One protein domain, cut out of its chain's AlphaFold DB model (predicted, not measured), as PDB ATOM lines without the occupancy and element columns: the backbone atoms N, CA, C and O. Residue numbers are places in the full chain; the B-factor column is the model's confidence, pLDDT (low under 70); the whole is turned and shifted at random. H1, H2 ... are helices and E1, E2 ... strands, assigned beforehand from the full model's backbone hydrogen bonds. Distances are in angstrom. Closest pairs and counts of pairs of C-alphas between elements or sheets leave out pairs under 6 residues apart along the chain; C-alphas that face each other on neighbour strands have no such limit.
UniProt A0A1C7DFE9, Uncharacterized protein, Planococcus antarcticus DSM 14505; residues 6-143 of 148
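AT A GLANCE: This is residues 6 to 143 of the 148 residues of an uncharacterized protein of Planococcus antarcticus DSM 14505 (UniProt A0A1C7DFE9). A strongly twisted sheet of five strands has helices on both faces: H3 covers E5 and E4 on one face, and H2 is on the opposite face. H1 and H2 form a helical hairpin that meets near the turn between them, and H1 reaches the sheet with residues 12 to 16 while the rest of it runs on away from the sheet. The printed part has 138 residues with three named helices and five named strands, in the order E1 H1 H2 E2 E3 E4 E5 H3, and its class is mixed, helices and strands. The sheet runs E1 E5 E4 E3 E2 and is mixed, with E1 parallel to E5 and the other neighbours antiparallel. The whole is compact, with a radius of gyration of the C-alphas of 15.1 A and spans of 48 by 35 by 29 A.

IN THESE COORDINATES: E1, residues 6 to 8, begins with C-alpha 6 at (-49.679, 14.899, 61.136). H1, residues 12 to 28, is 24.6 A long, and H2, residues 34 to 51, is 26.2 A long. E2 is residues 70 to 72. E3, residues 85 to 92, is 23.1 A long; E4, residues 96 to 105, 28.4 A, with C-alpha 96 at (-46.366, 17.134, 36.981); E5, residues 109 to 117, 24.6 A. H3, residues 126 to 142, is 24.6 A long and ends with C-alpha 142 at (-39.352, 3.762, 66.896).

HOW THE PARTS SIT: E2, E3, E4 and E5 make a meander, each strand the antiparallel neighbour of the one before. N 71 and O 87, 2.9 A, pair E2 with E3; N 88 and O 100, 2.8 A, pair E3 with E4; N 101 and O 114, 2.8 A, pair E4 with E5. Edge strand E1 is parallel to E5, with N 7 and O 110 at 2.9 A. H3 is over E5 and E4 at a height over the sheet of 8.8 A, only just slantwise to the strands, at 31 degrees to E4 on the local plane; the closest C-alphas of H3 and E5, those of Ala 132 and Leu 113, are 5.0 A apart. H2, on the opposite face, is over none of the strands at a height of 7.3 A; its closest C-alpha to E3 is that of Phe 38, 6.4 A from that of Ala 92. H2 touches H1 with residues 34 to 39 alone, the closest C-alphas being those of Ala 23 and Thr 36, 4.7 A; they run opposite ways at a tilt of 38 degrees, only just steep. H1 only grazes the sheet. H3 is apart from H1 and H2. Every O i to N i+4 pair is within hydrogen-bond range in H1 and H2, and 10 of 13 are in H3.

THE WHOLE: The C-alphas of Lys 30 and Pro 79, the two farthest apart, are 48.4 A from each other. The printed part has no cut. The links H2 to E2, 18 residues, and E2 to E3, 12 residues, are long. The mean pLDDT of the printed part is 88.8, and residues 57 to 68 are under 70.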
ATOM      1  N   PHE A   6     -50.374  15.486  62.273       96.06
ATOM      2  CA  PHE A   6     -49.679  14.899  61.136       96.06
ATOM      3  C   PHE A   6     -48.170  14.944  61.311       96.06
ATOM      4  O   PHE A   6     -47.635  15.761  62.059       96.06
ATOM      5  N   GLU A   7     -47.496  14.084  60.562       96.75
ATOM      6  CA  GLU A   7     -46.046  14.042  60.471       96.75
ATOM      7  C   GLU A   7     -45.622  13.834  59.015       96.75
ATOM      8  O   GLU A   7     -46.210  13.035  58.282       96.75
ATOM      9  N   GLU A   8     -44.623  14.599  58.581       97.00
ATOM     10  CA  GLU A   8     -44.018  14.469  57.258       97.00
ATOM     11  C   GLU A   8     -42.779  13.581  57.380       97.00
ATOM     12  O   GLU A   8     -41.797  13.951  58.022       97.00
ATOM     13  N   LEU A   9     -42.832  12.403  56.764       97.31
ATOM     14  CA  LEU A   9     -41.772  11.403  56.774       97.31
ATOM     15  C   LEU A   9     -41.187  11.214  55.367       97.31
ATOM     16  O   LEU A   9     -41.661  11.778  54.372       97.31
ATOM     17  N   GLY A  10     -40.117  10.422  55.287       95.44
ATOM     18  CA  GLY A  10     -39.447  10.109  54.030       95.44
ATOM     19  C   GLY A  10     -39.000  11.370  53.290       95.44
ATOM     20  O   GLY A  10     -38.242  12.180  53.818       95.44
ATOM     21  N   ASN A  11     -39.464  11.536  52.050       97.19
ATOM     22  CA  ASN A  11     -39.114  12.677  51.199       97.19
ATOM     23  C   ASN A  11     -40.218  13.742  51.086       97.19
ATOM     24  O   ASN A  11     -40.141  14.598  50.202       97.19
ATOM     25  N   VAL A  12     -41.257  13.690  51.925       96.94
ATOM     26  CA  VAL A  12     -42.411  14.597  51.806       96.94
ATOM     27  C   VAL A  12     -42.028  16.047  52.109       96.94
ATOM     28  O   VAL A  12     -42.434  16.940  51.364       96.94
ATOM     29  N   SER A  13     -41.188  16.283  53.117       96.06
ATOM     30  CA  SER A  13     -40.683  17.626  53.442       96.06
ATOM     31  C   SER A  13     -39.856  18.214  52.293       96.06
ATOM     32  O   SER A  13     -40.120  19.322  51.836       96.06
ATOM     33  N   VAL A  14     -38.945  17.422  51.717       96.81
ATOM     34  CA  VAL A  14     -38.145  17.808  50.539       96.81
ATOM     35  C   VAL A  14     -39.039  18.140  49.341       96.81
ATOM     36  O   VAL A  14     -38.780  19.087  48.593       96.81
ATOM     37  N   PHE A  15     -40.111  17.371  49.141       96.06
ATOM     38  CA  PHE A  15     -41.099  17.666  48.110       96.06
ATOM     39  C   PHE A  15     -41.805  19.002  48.371       96.06
ATOM     40  O   PHE A  15     -41.908  19.815  47.453       96.06
ATOM     41  N   GLN A  16     -42.238  19.266  49.604       95.38
ATOM     42  CA  GLN A  16     -42.876  20.528  49.978       95.38
ATOM     43  C   GLN A  16     -41.943  21.730  49.778       95.38
ATOM     44  O   GLN A  16     -42.354  22.731  49.186       95.38
ATOM     45  N   ASP A  17     -40.680  21.611  50.186       97.00
ATOM     46  CA  ASP A  17     -39.667  22.651  49.997       97.00
ATOM     47  C   ASP A  17     -39.462  22.969  48.514       97.00
ATOM     48  O   ASP A  17     -39.379  24.138  48.125       97.00
ATOM     49  N   LYS A  18     -39.472  21.942  47.652       95.00
ATOM     50  CA  LYS A  18     -39.435  22.127  46.197       95.00
ATOM     51  C   LYS A  18     -40.631  22.946  45.708       95.00
ATOM     52  O   LYS A  18     -40.433  23.868  44.917       95.00
ATOM     53  N   LEU A  19     -41.851  22.649  46.170       94.19
ATOM     54  CA  LEU A  19     -43.048  23.393  45.753       94.19
ATOM     55  C   LEU A  19     -42.963  24.871  46.141       94.19
ATOM     56  O   LEU A  19     -43.283  25.744  45.333       94.19
ATOM     57  N   ILE A  20     -42.508  25.147  47.365       95.56
ATOM     58  CA  ILE A  20     -42.335  26.510  47.874       95.56
ATOM     59  C   ILE A  20     -41.262  27.243  47.066       95.56
ATOM     60  O   ILE A  20     -41.505  28.354  46.594       95.56
ATOM     61  N   SER A  21     -40.106  26.609  46.857       95.75
ATOM     62  CA  SER A  21     -38.997  27.171  46.082       95.75
ATOM     63  C   SER A  21     -39.426  27.545  44.659       95.75
ATOM     64  O   SER A  21     -39.181  28.667  44.217       95.75
ATOM     65  N   GLU A  22     -40.096  26.643  43.937       93.94
ATOM     66  CA  GLU A  22     -40.538  26.923  42.565       93.94
ATOM     67  C   GLU A  22     -41.605  28.029  42.510       93.94
ATOM     68  O   GLU A  22     -41.515  28.930  41.673       93.94
ATOM     69  N   ALA A  23     -42.554  28.050  43.454       93.12
ATOM     70  CA  ALA A  23     -43.535  29.133  43.557       93.12
ATOM     71  C   ALA A  23     -42.882  30.494  43.878       93.12
ATOM     72  O   ALA A  23     -43.283  31.529  43.339       93.12
ATOM     73  N   MET A  24     -41.848  30.518  44.726       93.25
ATOM     74  CA  MET A  24     -41.100  31.740  45.034       93.25
ATOM     75  C   MET A  24     -40.337  32.264  43.816       93.25
ATOM     76  O   MET A  24     -40.430  33.458  43.515       93.25
ATOM     77  N   LYS A  25     -39.631  31.387  43.088       92.38
ATOM     78  CA  LYS A  25     -38.936  31.750  41.843       92.38
ATOM     79  C   LYS A  25     -39.913  32.347  40.836       92.38
ATOM     80  O   LYS A  25     -39.649  33.412  40.287       92.38
ATOM     81  N   GLU A  26     -41.060  31.699  40.641       91.81
ATOM     82  CA  GLU A  26     -42.122  32.141  39.735       91.81
ATOM     83  C   GLU A  26     -42.621  33.560  40.065       91.81
ATOM     84  O   GLU A  26     -42.720  34.415  39.176       91.81
ATOM     85  N   LYS A  27     -42.849  33.839  41.355       88.94
ATOM     86  CA  LYS A  27     -43.267  35.159  41.845       88.94
ATOM     87  C   LYS A  27     -42.204  36.237  41.609       88.94
ATOM     88  O   LYS A  27     -42.557  37.361  41.256       88.94
ATOM     89  N   GLN A  28     -40.921  35.910  41.778       89.19
ATOM     90  CA  GLN A  28     -39.817  36.853  41.555       89.19
ATOM     91  C   GLN A  28     -39.710  37.277  40.087       89.19
ATOM     92  O   GLN A  28     -39.528  38.458  39.797       89.19
ATOM     93  N   VAL A  29     -39.873  36.335  39.154       89.88
ATOM     94  CA  VAL A  29     -39.749  36.607  37.713       89.88
ATOM     95  C   VAL A  29     -41.041  37.121  37.064       89.88
ATOM     96  O   VAL A  29     -41.071  37.291  35.847       89.88
ATOM     97  N   LYS A  30     -42.108  37.361  37.847       80.25
ATOM     98  CA  LYS A  30     -43.445  37.803  37.385       80.25
ATOM     99  C   LYS A  30     -43.992  36.980  36.204       80.25
ATOM    100  O   LYS A  30     -44.658  37.520  35.321       80.25
ATOM    101  N   LYS A  31     -43.676  35.681  36.152       74.75
ATOM    102  CA  LYS A  31     -44.142  34.779  35.085       74.75
ATOM    103  C   LYS A  31     -45.529  34.210  35.416       74.75
ATOM    104  O   LYS A  31     -46.149  34.591  36.406       74.75
ATOM    105  N   SER A  32     -46.013  33.334  34.527       73.06
ATOM    106  CA  SER A  32     -47.185  32.460  34.711       73.06
ATOM    107  C   SER A  32     -47.323  31.997  36.162       73.06
ATOM    108  O   SER A  32     -46.302  31.762  36.770       73.06
ATOM    109  N   SER A  33     -48.532  31.873  36.718       84.12
ATOM    110  CA  SER A  33     -48.784  31.552  38.137       84.12
ATOM    111  C   SER A  33     -49.011  30.056  38.401       84.12
ATOM    112  O   SER A  33     -49.809  29.679  39.265       84.12
ATOM    113  N   VAL A  34     -48.373  29.192  37.619       89.50
ATOM    114  CA  VAL A  34     -48.627  27.749  37.599       89.50
ATOM    115  C   VAL A  34     -48.182  27.089  38.908       89.50
ATOM    116  O   VAL A  34     -48.991  26.410  39.542       89.50
ATOM    117  N   TRP A  35     -46.954  27.334  39.367       91.75
ATOM    118  CA  TRP A  35     -46.435  26.785  40.628       91.75
ATOM    119  C   TRP A  35     -47.121  27.389  41.846       91.75
ATOM    120  O   TRP A  35     -47.445  26.681  42.796       91.75
ATOM    121  N   THR A  36     -47.414  28.684  41.803       91.19
ATOM    122  CA  THR A  36     -48.147  29.384  42.860       91.19
ATOM    123  C   THR A  36     -49.561  28.823  43.005       91.19
ATOM    124  O   THR A  36     -50.040  28.615  44.119       91.19
ATOM    125  N   SER A  37     -50.242  28.558  41.887       89.88
ATOM    126  CA  SER A  37     -51.576  27.948  41.894       89.88
ATOM    127  C   SER A  37     -51.513  26.496  42.359       89.88
ATOM    128  O   SER A  37     -52.333  26.085  43.178       89.88
ATOM    129  N   PHE A  38     -50.505  25.741  41.915       91.12
ATOM    130  CA  PHE A  38     -50.281  24.371  42.365       91.12
ATOM    131  C   PHE A  38     -50.036  24.288  43.877       91.12
ATOM    132  O   PHE A  38     -50.678  23.491  44.557       91.12
ATOM    133  N   LEU A  39     -49.192  25.165  44.427       92.69
ATOM    134  CA  LEU A  39     -48.931  25.239  45.865       92.69
ATOM    135  C   LEU A  39     -50.207  25.557  46.659       92.69
ATOM    136  O   LEU A  39     -50.444  24.958  47.703       92.69
ATOM    137  N   LYS A  40     -51.072  26.451  46.159       91.25
ATOM    138  CA  LYS A  40     -52.375  26.727  46.791       91.25
ATOM    139  C   LYS A  40     -53.281  25.498  46.809       91.25
ATOM    140  O   LYS A  40     -53.926  25.243  47.824       91.25
ATOM    141  N   ILE A  41     -53.327  24.745  45.709       89.88
ATOM    142  CA  ILE A  41     -54.090  23.493  45.621       89.88
ATOM    143  C   ILE A  41     -53.539  22.477  46.627       89.88
ATOM    144  O   ILE A  41     -54.320  21.914  47.390       89.88
ATOM    145  N   TYR A  42     -52.214  22.306  46.679       92.75
ATOM    146  CA  TYR A  42     -51.533  21.441  47.644       92.75
ATOM    147  C   TYR A  42     -51.898  21.804  49.091       92.75
ATOM    148  O   TYR A  42     -52.377  20.949  49.828       92.75
ATOM    149  N   ILE A  43     -51.751  23.077  49.483       93.31
ATOM    150  CA  ILE A  43     -52.060  23.548  50.846       93.31
ATOM    151  C   ILE A  43     -53.531  23.304  51.190       93.31
ATOM    152  O   ILE A  43     -53.835  22.776  52.258       93.31
ATOM    153  N   ARG A  44     -54.451  23.662  50.284       90.94
ATOM    154  CA  ARG A  44     -55.891  23.478  50.504       90.94
ATOM    155  C   ARG A  44     -56.239  22.009  50.725       90.94
ATOM    156  O   ARG A  44     -57.021  21.693  51.611       90.94
ATOM    157  N   GLN A  45     -55.684  21.127  49.908       89.69
ATOM    158  CA  GLN A  45     -56.019  19.707  49.931       89.69
ATOM    159  C   GLN A  45     -55.354  18.965  51.077       89.69
ATOM    160  O   GLN A  45     -55.984  18.113  51.693       89.69
ATOM    161  N   ARG A  46     -54.149  19.378  51.469       93.12
ATOM    162  CA  ARG A  46     -53.579  18.956  52.741       93.12
ATOM    163  C   ARG A  46     -54.495  19.329  53.900       93.12
ATOM    164  O   ARG A  46     -54.770  18.472  54.725       93.12
ATOM    165  N   GLU A  47     -54.993  20.565  53.957       92.06
ATOM    166  CA  GLU A  47     -55.913  20.959  55.029       92.06
ATOM    167  C   GLU A  47     -57.178  20.093  55.025       92.06
ATOM    168  O   GLU A  47     -57.581  19.636  56.087       92.06
ATOM    169  N   ILE A  48     -57.749  19.788  53.854       89.75
ATOM    170  CA  ILE A  48     -58.885  18.858  53.734       89.75
ATOM    171  C   ILE A  48     -58.532  17.483  54.314       89.75
ATOM    172  O   ILE A  48     -59.270  17.003  55.166       89.75
ATOM    173  N   ILE A  49     -57.389  16.899  53.938       91.69
ATOM    174  CA  ILE A  49     -56.914  15.604  54.461       91.69
ATOM    175  C   ILE A  49     -56.792  15.627  55.989       91.69
ATOM    176  O   ILE A  49     -57.168  14.667  56.652       91.69
ATOM    177  N   LEU A  50     -56.324  16.731  56.575       93.25
ATOM    178  CA  LEU A  50     -56.202  16.855  58.032       93.25
ATOM    179  C   LEU A  50     -57.554  16.896  58.765       93.25
ATOM    180  O   LEU A  50     -57.585  16.701  59.979       93.25
ATOM    181  N   HIS A  51     -58.662  17.146  58.066       90.94
ATOM    182  CA  HIS A  51     -60.016  17.069  58.625       90.94
ATOM    183  C   HIS A  51     -60.723  15.767  58.224       90.94
ATOM    184  O   HIS A  51     -61.369  15.144  59.064       90.94
ATOM    185  N   ALA A  52     -60.575  15.341  56.972       89.38
ATOM    186  CA  ALA A  52     -61.191  14.162  56.374       89.38
ATOM    187  C   ALA A  52     -60.126  13.341  55.611       89.38
ATOM    188  O   ALA A  52     -59.983  13.489  54.398       89.38
ATOM    189  N   PRO A  53     -59.344  12.495  56.311       89.06
ATOM    190  CA  PRO A  53     -58.219  11.759  55.719       89.06
ATOM    191  C   PRO A  53     -58.613  10.498  54.949       89.06
ATOM    192  O   PRO A  53     -57.752   9.819  54.399       89.06
ATOM    193  N   VAL A  54     -59.892  10.136  54.956       87.06
ATOM    194  CA  VAL A  54     -60.410   8.975  54.231       87.06
ATOM    195  C   VAL A  54     -61.163   9.457  52.993       87.06
ATOM    196  O   VAL A  54     -61.735  10.546  53.033       87.06
ATOM    197  N   PRO A  55     -61.162   8.681  51.893       80.88
ATOM    198  CA  PRO A  55     -61.953   9.021  50.716       80.88
ATOM    199  C   PRO A  55     -63.434   9.144  51.083       80.88
ATOM    200  O   PRO A  55     -63.933   8.369  51.904       80.88
ATOM    201  N   ASP A  56     -64.129  10.100  50.466       71.06
ATOM    202  CA  ASP A  56     -65.580  10.190  50.587       71.06
ATOM    203  C   ASP A  56     -66.200   8.969  49.879       71.06
ATOM    204  O   ASP A  56     -65.937   8.763  48.691       71.06
ATOM    205  N   PRO A  57     -66.987   8.124  50.574       62.06
ATOM    206  CA  PRO A  57     -67.611   6.951  49.965       62.06
ATOM    207  C   PRO A  57     -68.613   7.295  48.852       62.06
ATOM    208  O   PRO A  57     -69.032   6.389  48.135       62.06
ATOM    209  N   PHE A  58     -69.003   8.567  48.712       56.00
ATOM    210  CA  PHE A  58     -69.929   9.048  47.688       56.00
ATOM    211  C   PHE A  58     -69.245   9.801  46.533       56.00
ATOM    212  O   PHE A  58     -69.931  10.217  45.600       56.00
ATOM    213  N   GLU A  59     -67.918   9.982  46.560       59.47
ATOM    214  CA  GLU A  59     -67.178  10.531  45.417       59.47
ATOM    215  C   GLU A  59     -66.775   9.410  44.445       59.47
ATOM    216  O   GLU A  59     -65.749   8.745  44.621       59.47
ATOM    217  N   ASP A  60     -67.539   9.254  43.359       51.12
ATOM    218  CA  ASP A  60     -67.114   8.540  42.145       51.12
ATOM    219  C   ASP A  60     -66.035   9.363  41.418       51.12
ATOM    220  O   ASP A  60     -66.237   9.897  40.331       51.12
ATOM    221  N   ALA A  61     -64.875   9.542  42.048       52.16
ATOM    222  CA  ALA A  61     -63.788  10.298  41.446       52.16
ATOM    223  C   ALA A  61     -63.150   9.457  40.334       52.16
ATOM    224  O   ALA A  61     -62.442   8.483  40.618       52.16
ATOM    225  N   ASP A  62     -63.340   9.834  39.073       51.84
ATOM    226  CA  ASP A  62     -62.558   9.290  37.963       51.84
ATOM    227  C   ASP A  62     -61.053   9.513  38.218       51.84
ATOM    228  O   ASP A  62     -60.640  10.511  38.812       51.84
ATOM    229  N   GLU A  63     -60.181   8.578  37.811       49.94
ATOM    230  CA  GLU A  63     -58.723   8.740  38.015       49.94
ATOM    231  C   GLU A  63     -58.142   9.991  37.331       49.94
ATOM    232  O   GLU A  63     -57.067  10.460  37.727       49.94
ATOM    233  N   ASP A  64     -58.862  10.522  36.341       47.78
ATOM    234  CA  ASP A  64     -58.478  11.659  35.511       47.78
ATOM    235  C   ASP A  64     -59.260  12.955  35.786       47.78
ATOM    236  O   ASP A  64     -58.906  13.991  35.208       47.78
ATOM    237  N   GLU A  65     -60.253  12.951  36.681       46.38
ATOM    238  CA  GLU A  65     -60.975  14.173  37.042       46.38
ATOM    239  C   GLU A  65     -60.168  15.069  37.999       46.38
ATOM    240  O   GLU A  65     -59.493  14.622  38.926       46.38
ATOM    241  N   LEU A  66     -60.207  16.376  37.721       53.09
ATOM    242  CA  LEU A  66     -59.572  17.445  38.496       53.09
ATOM    243  C   LEU A  66     -60.504  17.852  39.649       53.09
ATOM    244  O   LEU A  66     -61.309  18.772  39.498       53.09
ATOM    245  N   PRO A  67     -60.387  17.184  40.803       55.41
ATOM    246  CA  PRO A  67     -59.632  17.734  41.930       55.41
ATOM    247  C   PRO A  67     -58.633  16.716  42.513       55.41
ATOM    248  O   PRO A  67     -58.544  15.581  42.052       55.41
ATOM    249  N   PRO A  68     -57.809  17.106  43.502       60.34
ATOM    250  CA  PRO A  68     -56.900  16.160  44.127       60.34
ATOM    251  C   PRO A  68     -57.644  14.997  44.773       60.34
ATOM    252  O   PRO A  68     -58.386  15.194  45.727       60.34
ATOM    253  N   SER A  69     -57.454  13.799  44.225       76.62
ATOM    254  CA  SER A  69     -58.207  12.615  44.617       76.62
ATOM    255  C   SER A  69     -57.481  11.857  45.718       76.62
ATOM    256  O   SER A  69     -56.304  11.497  45.589       76.62
ATOM    257  N   ILE A  70     -58.191  11.619  46.814       87.00
ATOM    258  CA  ILE A  70     -57.791  10.674  47.850       87.00
ATOM    259  C   ILE A  70     -58.398   9.328  47.477       87.00
ATOM    260  O   ILE A  70     -59.592   9.244  47.215       87.00
ATOM    261  N   LYS A  71     -57.596   8.265  47.441       89.38
ATOM    262  CA  LYS A  71     -58.088   6.898  47.219       89.38
ATOM    263  C   LYS A  71     -57.323   5.913  48.084       89.38
ATOM    264  O   LYS A  71     -56.140   6.115  48.346       89.38
ATOM    265  N   LEU A  72     -57.973   4.827  48.478       91.69
ATOM    266  CA  LEU A  72     -57.286   3.701  49.103       91.69
ATOM    267  C   LEU A  72     -56.378   3.005  48.073       91.69
ATOM    268  O   LEU A  72     -56.757   2.831  46.912       91.69
ATOM    269  N   LEU A  73     -55.173   2.616  48.484       91.44
ATOM    270  CA  LEU A  73     -54.304   1.744  47.702       91.44
ATOM    271  C   LEU A  73     -54.658   0.289  47.991       91.44
ATOM    272  O   LEU A  73     -54.531  -0.173  49.117       91.44
ATOM    273  N   ASN A  74     -55.078  -0.426  46.952       90.00
ATOM    274  CA  ASN A  74     -55.496  -1.830  47.011       90.00
ATOM    275  C   ASN A  74     -54.759  -2.725  45.996       90.00
ATOM    276  O   ASN A  74     -55.014  -3.922  45.922       90.00
ATOM    277  N   ARG A  75     -53.858  -2.159  45.185       91.75
ATOM    278  CA  ARG A  75     -53.098  -2.873  44.148       91.75
ATOM    279  C   ARG A  75     -51.607  -2.656  44.338       91.75
ATOM    280  O   ARG A  75     -51.189  -1.568  44.723       91.75
ATOM    281  N   ASN A  76     -50.812  -3.678  44.013       93.44
ATOM    282  CA  ASN A  76     -49.345  -3.671  44.121       93.44
ATOM    283  C   ASN A  76     -48.814  -3.347  45.536       93.44
ATOM    284  O   ASN A  76     -47.660  -2.940  45.685       93.44
ATOM    285  N   ILE A  77     -49.649  -3.513  46.563       94.06
ATOM    286  CA  ILE A  77     -49.294  -3.337  47.974       94.06
ATOM    287  C   ILE A  77     -48.829  -4.665  48.569       94.06
ATOM    288  O   ILE A  77     -49.251  -5.735  48.122       94.06
ATOM    289  N   ASN A  78     -47.977  -4.612  49.590       94.31
ATOM    290  CA  ASN A  78     -47.729  -5.789  50.413       94.31
ATOM    291  C   ASN A  78     -49.003  -6.105  51.231       94.31
ATOM    292  O   ASN A  78     -49.549  -5.181  51.842       94.31
ATOM    293  N   PRO A  79     -49.471  -7.372  51.287       93.50
ATOM    294  CA  PRO A  79     -50.668  -7.759  52.044       93.50
ATOM    295  C   PRO A  79     -50.690  -7.285  53.505       93.50
ATOM    296  O   PRO A  79     -51.752  -7.003  54.046       93.50
ATOM    297  N   LYS A  80     -49.521  -7.118  54.141       92.19
ATOM    298  CA  LYS A  80     -49.403  -6.562  55.502       92.19
ATOM    299  C   LYS A  80     -50.013  -5.156  55.648       92.19
ATOM    300  O   LYS A  80     -50.432  -4.791  56.743       92.19
ATOM    301  N   TYR A  81     -50.048  -4.372  54.571       92.62
ATOM    302  CA  TYR A  81     -50.547  -2.990  54.552       92.62
ATOM    303  C   TYR A  81     -51.900  -2.850  53.850       92.62
ATOM    304  O   TYR A  81     -52.311  -1.739  53.499       92.62
ATOM    305  N   GLU A  82     -52.596  -3.965  53.632       90.25
ATOM    306  CA  GLU A  82     -53.933  -3.948  53.056       90.25
ATOM    307  C   GLU A  82     -54.875  -3.074  53.892       90.25
ATOM    308  O   GLU A  82     -54.864  -3.108  55.122       90.25
ATOM    309  N   ASN A  83     -55.656  -2.239  53.206       88.44
ATOM    310  CA  ASN A  83     -56.591  -1.277  53.794       88.44
ATOM    311  C   ASN A  83     -55.975  -0.183  54.693       88.44
ATOM    312  O   ASN A  83     -56.716   0.498  55.396       88.44
ATOM    313  N   GLN A  84     -54.653   0.027  54.658       92.62
ATOM    314  CA  GLN A  84     -53.985   1.043  55.490       92.62
ATOM    315  C   GLN A  84     -53.450   2.239  54.698       92.62
ATOM    316  O   GLN A  84     -53.437   3.361  55.205       92.62
ATOM    317  N   LEU A  85     -52.984   2.013  53.467       95.56
ATOM    318  CA  LEU A  85     -52.330   3.046  52.665       95.56
ATOM    319  C   LEU A  85     -53.326   3.781  51.771       95.56
ATOM    320  O   LEU A  85     -54.068   3.173  51.003       95.56
ATOM    321  N   TYR A  86     -53.256   5.105  51.789       95.25
ATOM    322  CA  TYR A  86     -53.998   5.989  50.903       95.25
ATOM    323  C   TYR A  86     -53.044   6.687  49.937       95.25
ATOM    324  O   TYR A  86     -51.890   6.983  50.257       95.25
ATOM    325  N   ARG A  87     -53.540   6.984  48.738       93.12
ATOM    326  CA  ARG A  87     -52.892   7.862  47.767       93.12
ATOM    327  C   ARG A  87     -53.633   9.186  47.698       93.12
ATOM    328  O   ARG A  87     -54.851   9.210  47.575       93.12
ATOM    329  N   TRP A  88     -52.877  10.271  47.692       93.25
ATOM    330  CA  TRP A  88     -53.334  11.612  47.369       93.25
ATOM    331  C   TRP A  88     -52.741  12.024  46.022       93.25
ATOM    332  O   TRP A  88     -51.525  12.167  45.881       93.25
ATOM    333  N   GLY A  89     -53.591  12.161  45.004       90.94
ATOM    334  CA  GLY A  89     -53.189  12.606  43.676       90.94
ATOM    335  C   GLY A  89     -53.318  14.102  43.497       90.94
ATOM    336  O   GLY A  89     -54.367  14.655  43.767       90.94
ATOM    337  N   ILE A  90     -52.269  14.759  43.000       88.56
ATOM    338  CA  ILE A  90     -52.271  16.196  42.718       88.56
ATOM    339  C   ILE A  90     -51.686  16.412  41.328       88.56
ATOM    340  O   ILE A  90     -50.485  16.251  41.100       88.56
ATOM    341  N   LYS A  91     -52.547  16.775  40.379       84.44
ATOM    342  CA  LYS A  91     -52.177  17.009  38.983       84.44
ATOM    343  C   LYS A  91     -52.274  18.499  38.685       84.44
ATOM    344  O   LYS A  91     -53.294  19.122  38.966       84.44
ATOM    345  N   ALA A  92     -51.234  19.063  38.081       79.12
ATOM    346  CA  ALA A  92     -51.323  20.369  37.441       79.12
ATOM    347  C   ALA A  92     -50.697  20.321  36.057       79.12
ATOM    348  O   ALA A  92     -49.584  19.822  35.868       79.12
ATOM    349  N   GLN A  93     -51.426  20.880  35.090       70.62
ATOM    350  CA  GLN A  93     -50.936  21.035  33.730       70.62
ATOM    351  C   GLN A  93     -49.585  21.768  33.767       70.62
ATOM    352  O   GLN A  93     -49.475  22.836  34.367       70.62
ATOM    353  N   LYS A  94     -48.565  21.182  33.123       80.06
ATOM    354  CA  LYS A  94     -47.177  21.684  33.008       80.06
ATOM    355  C   LYS A  94     -46.282  21.581  34.257       80.06
ATOM    356  O   LYS A  94     -45.109  21.920  34.145       80.06
ATOM    357  N   VAL A  95     -46.782  21.103  35.400       84.94
ATOM    358  CA  VAL A  95     -45.969  20.911  36.624       84.94
ATOM    359  C   VAL A  95     -45.566  19.451  36.792       84.94
ATOM    360  O   VAL A  95     -44.395  19.149  37.000       84.94
ATOM    361  N   GLY A  96     -46.548  18.555  36.712       87.44
ATOM    362  CA  GLY A  96     -46.366  17.134  36.981       87.44
ATOM    363  C   GLY A  96     -47.653  16.471  37.458       87.44
ATOM    364  O   GLY A  96     -48.698  17.117  37.624       87.44
ATOM    365  N   ASN A  97     -47.568  15.163  37.673       90.75
ATOM    366  CA  ASN A  97     -48.652  14.327  38.164       90.75
ATOM    367  C   ASN A  97     -48.236  13.709  39.498       90.75
ATOM    368  O   ASN A  97     -47.942  12.518  39.601       90.75
ATOM    369  N   PHE A  98     -48.183  14.543  40.531       93.50
ATOM    370  CA  PHE A  98     -47.646  14.128  41.815       93.50
ATOM    371  C   PHE A  98     -48.614  13.220  42.565       93.50
ATOM    372  O   PHE A  98     -49.843  13.313  42.453       93.50
ATOM    373  N   ARG A  99     -48.035  12.303  43.327       94.44
ATOM    374  CA  ARG A  99     -48.725  11.380  44.217       94.44
ATOM    375  C   ARG A  99     -48.037  11.433  45.570       94.44
ATOM    376  O   ARG A  99     -46.811  11.472  45.632       94.44
ATOM    377  N   ILE A 100     -48.834  11.431  46.629       96.69
ATOM    378  CA  ILE A 100     -48.356  11.307  48.002       96.69
ATOM    379  C   ILE A 100     -49.031  10.094  48.622       96.69
ATOM    380  O   ILE A 100     -50.254   9.986  48.579       96.69
ATOM    381  N   ILE A 101     -48.240   9.172  49.159       97.56
ATOM    382  CA  ILE A 101     -48.738   8.024  49.915       97.56
ATOM    383  C   ILE A 101     -48.729   8.391  51.392       97.56
ATOM    384  O   ILE A 101     -47.736   8.923  51.897       97.56
ATOM    385  N   TYR A 102     -49.835   8.121  52.071       97.62
ATOM    386  CA  TYR A 102     -50.003   8.400  53.489       97.62
ATOM    387  C   TYR A 102     -50.886   7.348  54.160       97.62
ATOM    388  O   TYR A 102     -51.531   6.550  53.481       97.62
ATOM    389  N   LEU A 103     -50.918   7.350  55.490       96.50
ATOM    390  CA  LEU A 103     -51.827   6.523  56.284       96.50
ATOM    391  C   LEU A 103     -52.289   7.244  57.546       96.50
ATOM    392  O   LEU A 103     -51.734   8.281  57.918       96.50
ATOM    393  N   ILE A 104     -53.291   6.669  58.206       95.25
ATOM    394  CA  ILE A 104     -53.783   7.123  59.507       95.25
ATOM    395  C   ILE A 104     -53.207   6.191  60.578       95.25
ATOM    396  O   ILE A 104     -53.546   5.014  60.640       95.25
ATOM    397  N   TYR A 105     -52.331   6.728  61.415       95.00
ATOM    398  CA  TYR A 105     -51.685   6.049  62.528       95.00
ATOM    399  C   TYR A 105     -52.460   6.283  63.829       95.00
ATOM    400  O   TYR A 105     -52.798   7.421  64.179       95.00
ATOM    401  N   ASP A 106     -52.750   5.192  64.544       92.25
ATOM    402  CA  ASP A 106     -53.435   5.175  65.844       92.25
ATOM    403  C   ASP A 106     -54.724   6.029  65.890       92.25
ATOM    404  O   ASP A 106     -55.051   6.629  66.914       92.25
ATOM    405  N   TYR A 107     -55.461   6.117  64.776       89.81
ATOM    406  CA  TYR A 107     -56.735   6.847  64.633       89.81
ATOM    407  C   TYR A 107     -56.696   8.371  64.854       89.81
ATOM    408  O   TYR A 107     -57.748   9.008  64.850       89.81
ATOM    409  N   HIS A 108     -55.524   8.981  65.050       90.12
ATOM    410  CA  HIS A 108     -55.430  10.413  65.378       90.12
ATOM    411  C   HIS A 108     -54.303  11.158  64.663       90.12
ATOM    412  O   HIS A 108     -54.320  12.391  64.650       90.12
ATOM    413  N   LYS A 109     -53.346  10.443  64.061       94.88
ATOM    414  CA  LYS A 109     -52.200  11.040  63.378       94.88
ATOM    415  C   LYS A 109     -52.154  10.606  61.916       94.88
ATOM    416  O   LYS A 109     -52.320   9.434  61.617       94.88
ATOM    417  N   ILE A 110     -51.884  11.525  61.001       96.94
ATOM    418  CA  ILE A 110     -51.647  11.236  59.586       96.94
ATOM    419  C   ILE A 110     -50.144  11.200  59.331       96.94
ATOM    420  O   ILE A 110     -49.436  12.167  59.605       96.94
ATOM    421  N   LEU A 111     -49.649  10.097  58.780       97.88
ATOM    422  CA  LEU A 111     -48.252   9.969  58.377       97.88
ATOM    423  C   LEU A 111     -48.159  10.143  56.867       97.88
ATOM    424  O   LEU A 111     -48.607   9.271  56.126       97.88
ATOM    425  N   PHE A 112     -47.580  11.248  56.399       98.12
ATOM    426  CA  PHE A 112     -47.233  11.400  54.987       98.12
ATOM    427  C   PHE A 112     -45.884  10.722  54.739       98.12
ATOM    428  O   PHE A 112     -44.874  11.155  55.281       98.12
ATOM    429  N   LEU A 113     -45.861   9.663  53.929       98.12
ATOM    430  CA  LEU A 113     -44.731   8.728  53.868       98.12
ATOM    431  C   LEU A 113     -43.815   8.970  52.668       98.12
ATOM    432  O   LEU A 113     -42.592   8.922  52.788       98.12
ATOM    433  N   HIS A 114     -44.400   9.191  51.491       98.19
ATOM    434  CA  HIS A 114     -43.633   9.290  50.253       98.19
ATOM    435  C   HIS A 114     -44.336  10.156  49.212       98.19
ATOM    436  O   HIS A 114     -45.518   9.954  48.940       98.19
ATOM    437  N   ALA A 115     -43.596  11.075  48.592       97.38
ATOM    438  CA  ALA A 115     -44.052  11.887  47.471       97.38
ATOM    439  C   ALA A 115     -43.256  11.563  46.197       97.38
ATOM    440  O   ALA A 115     -42.027  11.481  46.226       97.38
ATOM    441  N   PHE A 116     -43.934  11.420  45.061       96.00
ATOM    442  CA  PHE A 116     -43.294  11.150  43.771       96.00
ATOM    443  C   PHE A 116     -44.118  11.690  42.603       96.00
ATOM    444  O   PHE A 116     -45.291  12.028  42.749       96.00
ATOM    445  N   ASP A 117     -43.492  11.785  41.433       94.44
ATOM    446  CA  ASP A 117     -44.143  12.204  40.195       94.44
ATOM    447  C   ASP A 117     -44.484  10.983  39.333       94.44
ATOM    448  O   ASP A 117     -43.598  10.240  38.902       94.44
ATOM    449  N   LYS A 118     -45.776  10.744  39.094       93.56
ATOM    450  CA  LYS A 118     -46.261   9.575  38.358       93.56
ATOM    451  C   LYS A 118     -46.218   9.837  36.854       93.56
ATOM    452  O   LYS A 118     -47.192  10.291  36.253       93.56
ATOM    453  N   GLN A 119     -45.094   9.458  36.257       91.44
ATOM    454  CA  GLN A 119     -44.785   9.600  34.828       91.44
ATOM    455  C   GLN A 119     -45.200   8.379  33.980       91.44
ATOM    456  O   GLN A 119     -44.655   8.127  32.910       91.44
ATOM    457  N   TYR A 120     -46.141   7.573  34.473       90.94
ATOM    458  CA  TYR A 120     -46.615   6.354  33.815       90.94
ATOM    459  C   TYR A 120     -48.133   6.198  33.962       90.94
ATOM    460  O   TYR A 120     -48.735   6.734  34.896       90.94
ATOM    461  N   ASN A 121     -48.750   5.436  33.058       86.38
ATOM    462  CA  ASN A 121     -50.190   5.154  33.059       86.38
ATOM    463  C   ASN A 121     -50.535   3.948  33.950       86.38
ATOM    464  O   ASN A 121     -49.657   3.156  34.289       86.38
ATOM    465  N   GLY A 122     -51.812   3.823  34.323       87.06
ATOM    466  CA  GLY A 122     -52.323   2.718  35.144       87.06
ATOM    467  C   GLY A 122     -52.001   2.847  36.633       87.06
ATOM    468  O   GLY A 122     -51.752   3.948  37.129       87.06
ATOM    469  N   ASP A 123     -52.002   1.725  37.345       89.44
ATOM    470  CA  ASP A 123     -51.806   1.688  38.797       89.44
ATOM    471  C   ASP A 123     -50.427   2.193  39.238       89.44
ATOM    472  O   ASP A 123     -49.457   2.173  38.479       89.44
ATOM    473  N   ILE A 124     -50.326   2.634  40.498       93.25
ATOM    474  CA  ILE A 124     -49.033   2.956  41.112       93.25
ATOM    475  C   ILE A 124     -48.171   1.688  41.133       93.25
ATOM    476  O   ILE A 124     -48.621   0.617  41.552       93.25
ATOM    477  N   LYS A 125     -46.929   1.806  40.659       95.25
ATOM    478  CA  LYS A 125     -45.986   0.688  40.608       95.25
ATOM    479  C   LYS A 125     -45.518   0.319  42.011       95.25
ATOM    480  O   LYS A 125     -45.298   1.188  42.852       95.25
ATOM    481  N   ARG A 126     -45.252  -0.973  42.209       95.62
ATOM    482  CA  ARG A 126     -44.733  -1.540  43.461       95.62
ATOM    483  C   ARG A 126     -43.539  -0.759  44.028       95.62
ATOM    484  O   ARG A 126     -43.541  -0.436  45.205       95.62
ATOM    485  N   GLN A 127     -42.589  -0.372  43.175       95.88
ATOM    486  CA  GLN A 127     -41.371   0.357  43.562       95.88
ATOM    487  C   GLN A 127     -41.628   1.713  44.242       95.88
ATOM    488  O   GLN A 127     -40.794   2.176  45.019       95.88
ATOM    489  N   ASP A 128     -42.747   2.380  43.944       95.88
ATOM    490  CA  ASP A 128     -43.100   3.644  44.601       95.88
ATOM    491  C   ASP A 128     -43.835   3.398  45.927       95.88
ATOM    492  O   ASP A 128     -43.640   4.140  46.887       95.88
ATOM    493  N   ILE A 129     -44.616   2.317  46.010       96.81
ATOM    494  CA  ILE A 129     -45.310   1.897  47.237       96.81
ATOM    495  C   ILE A 129     -44.306   1.373  48.274       96.81
ATOM    496  O   ILE A 129     -44.384   1.748  49.438       96.81
ATOM    497  N   GLU A 130     -43.313   0.588  47.848       97.38
ATOM    498  CA  GLU A 130     -42.257   0.027  48.708       97.38
ATOM    499  C   GLU A 130     -41.517   1.088  49.513       97.38
ATOM    500  O   GLU A 130     -41.187   0.873  50.675       97.38
ATOM    501  N   LYS A 131     -41.280   2.260  48.917       97.75
ATOM    502  CA  LYS A 131     -40.636   3.377  49.613       97.75
ATOM    503  C   LYS A 131     -41.498   3.876  50.771       97.75
ATOM    504  O   LYS A 131     -40.961   4.161  51.832       97.75
ATOM    505  N   ALA A 132     -42.816   3.968  50.582       97.62
ATOM    506  CA  ALA A 132     -43.736   4.381  51.637       97.62
ATOM    507  C   ALA A 132     -43.836   3.325  52.747       97.62
ATOM    508  O   ALA A 132     -43.756   3.669  53.922       97.62
ATOM    509  N   GLU A 133     -43.955   2.050  52.373       97.38
ATOM    510  CA  GLU A 133     -44.001   0.932  53.322       97.38
ATOM    511  C   GLU A 133     -42.738   0.870  54.179       97.38
ATOM    512  O   GLU A 133     -42.835   0.788  55.398       97.38
ATOM    513  N   LYS A 134     -41.556   1.002  53.564       97.62
ATOM    514  CA  LYS A 134     -40.281   1.010  54.286       97.62
ATOM    515  C   LYS A 134     -40.203   2.150  55.306       97.62
ATOM    516  O   LYS A 134     -39.805   1.931  56.443       97.62
ATOM    517  N   ILE A 135     -40.613   3.360  54.920       98.06
ATOM    518  CA  ILE A 135     -40.646   4.509  55.839       98.06
ATOM    519  C   ILE A 135     -41.616   4.260  56.999       98.06
ATOM    520  O   ILE A 135     -41.336   4.654  58.130       98.06
ATOM    521  N   TYR A 136     -42.741   3.590  56.742       97.06
ATOM    522  CA  TYR A 136     -43.671   3.230  57.804       97.06
ATOM    523  C   TYR A 136     -43.101   2.161  58.747       97.06
ATOM    524  O   TYR A 136     -43.260   2.285  59.959       97.06
ATOM    525  N   GLU A 137     -42.385   1.161  58.232       96.50
ATOM    526  CA  GLU A 137     -41.679   0.167  59.056       96.50
ATOM    527  C   GLU A 137     -40.649   0.828  59.974       96.50
ATOM    528  O   GLU A 137     -40.690   0.621  61.185       96.50
ATOM    529  N   GLU A 138     -39.802   1.699  59.424       96.81
ATOM    530  CA  GLU A 138     -38.813   2.466  60.192       96.81
ATOM    531  C   GLU A 138     -39.472   3.357  61.263       96.81
ATOM    532  O   GLU A 138     -38.902   3.588  62.335       96.81
ATOM    533  N   TYR A 139     -40.674   3.875  60.988       96.62
ATOM    534  CA  TYR A 139     -41.453   4.625  61.969       96.62
ATOM    535  C   TYR A 139     -41.990   3.708  63.078       96.62
ATOM    536  O   TYR A 139     -41.853   4.048  64.254       96.62
ATOM    537  N   LEU A 140     -42.546   2.542  62.737       95.25
ATOM    538  CA  LEU A 140     -43.084   1.574  63.701       95.25
ATOM    539  C   LEU A 140     -42.017   0.992  64.633       95.25
ATOM    540  O   LEU A 140     -42.317   0.720  65.793       95.25
ATOM    541  N   GLU A 141     -40.778   0.833  64.170       95.56
ATOM    542  CA  GLU A 141     -39.658   0.404  65.021       95.56
ATOM    543  C   GLU A 141     -39.384   1.390  66.165       95.56
ATOM    544  O   GLU A 141     -39.034   0.988  67.276       95.56
ATOM    545  N   LYS A 142     -39.558   2.690  65.908       95.50
ATOM    546  CA  LYS A 142     -39.352   3.762  66.896       95.50
ATOM    547  C   LYS A 142     -40.608   4.042  67.711       95.50
ATOM    548  O   LYS A 142     -40.520   4.388  68.888       95.50
ATOM    549  N   TYR A 143     -41.765   3.899  67.074       94.19
ATOM    550  CA  TYR A 143     -43.078   4.191  67.629       94.19
ATOM    551  C   TYR A 143     -44.028   3.019  67.348       94.19
ATOM    552  O   TYR A 143     -44.855   3.091  66.430       94.19
TER     553      TYR A 143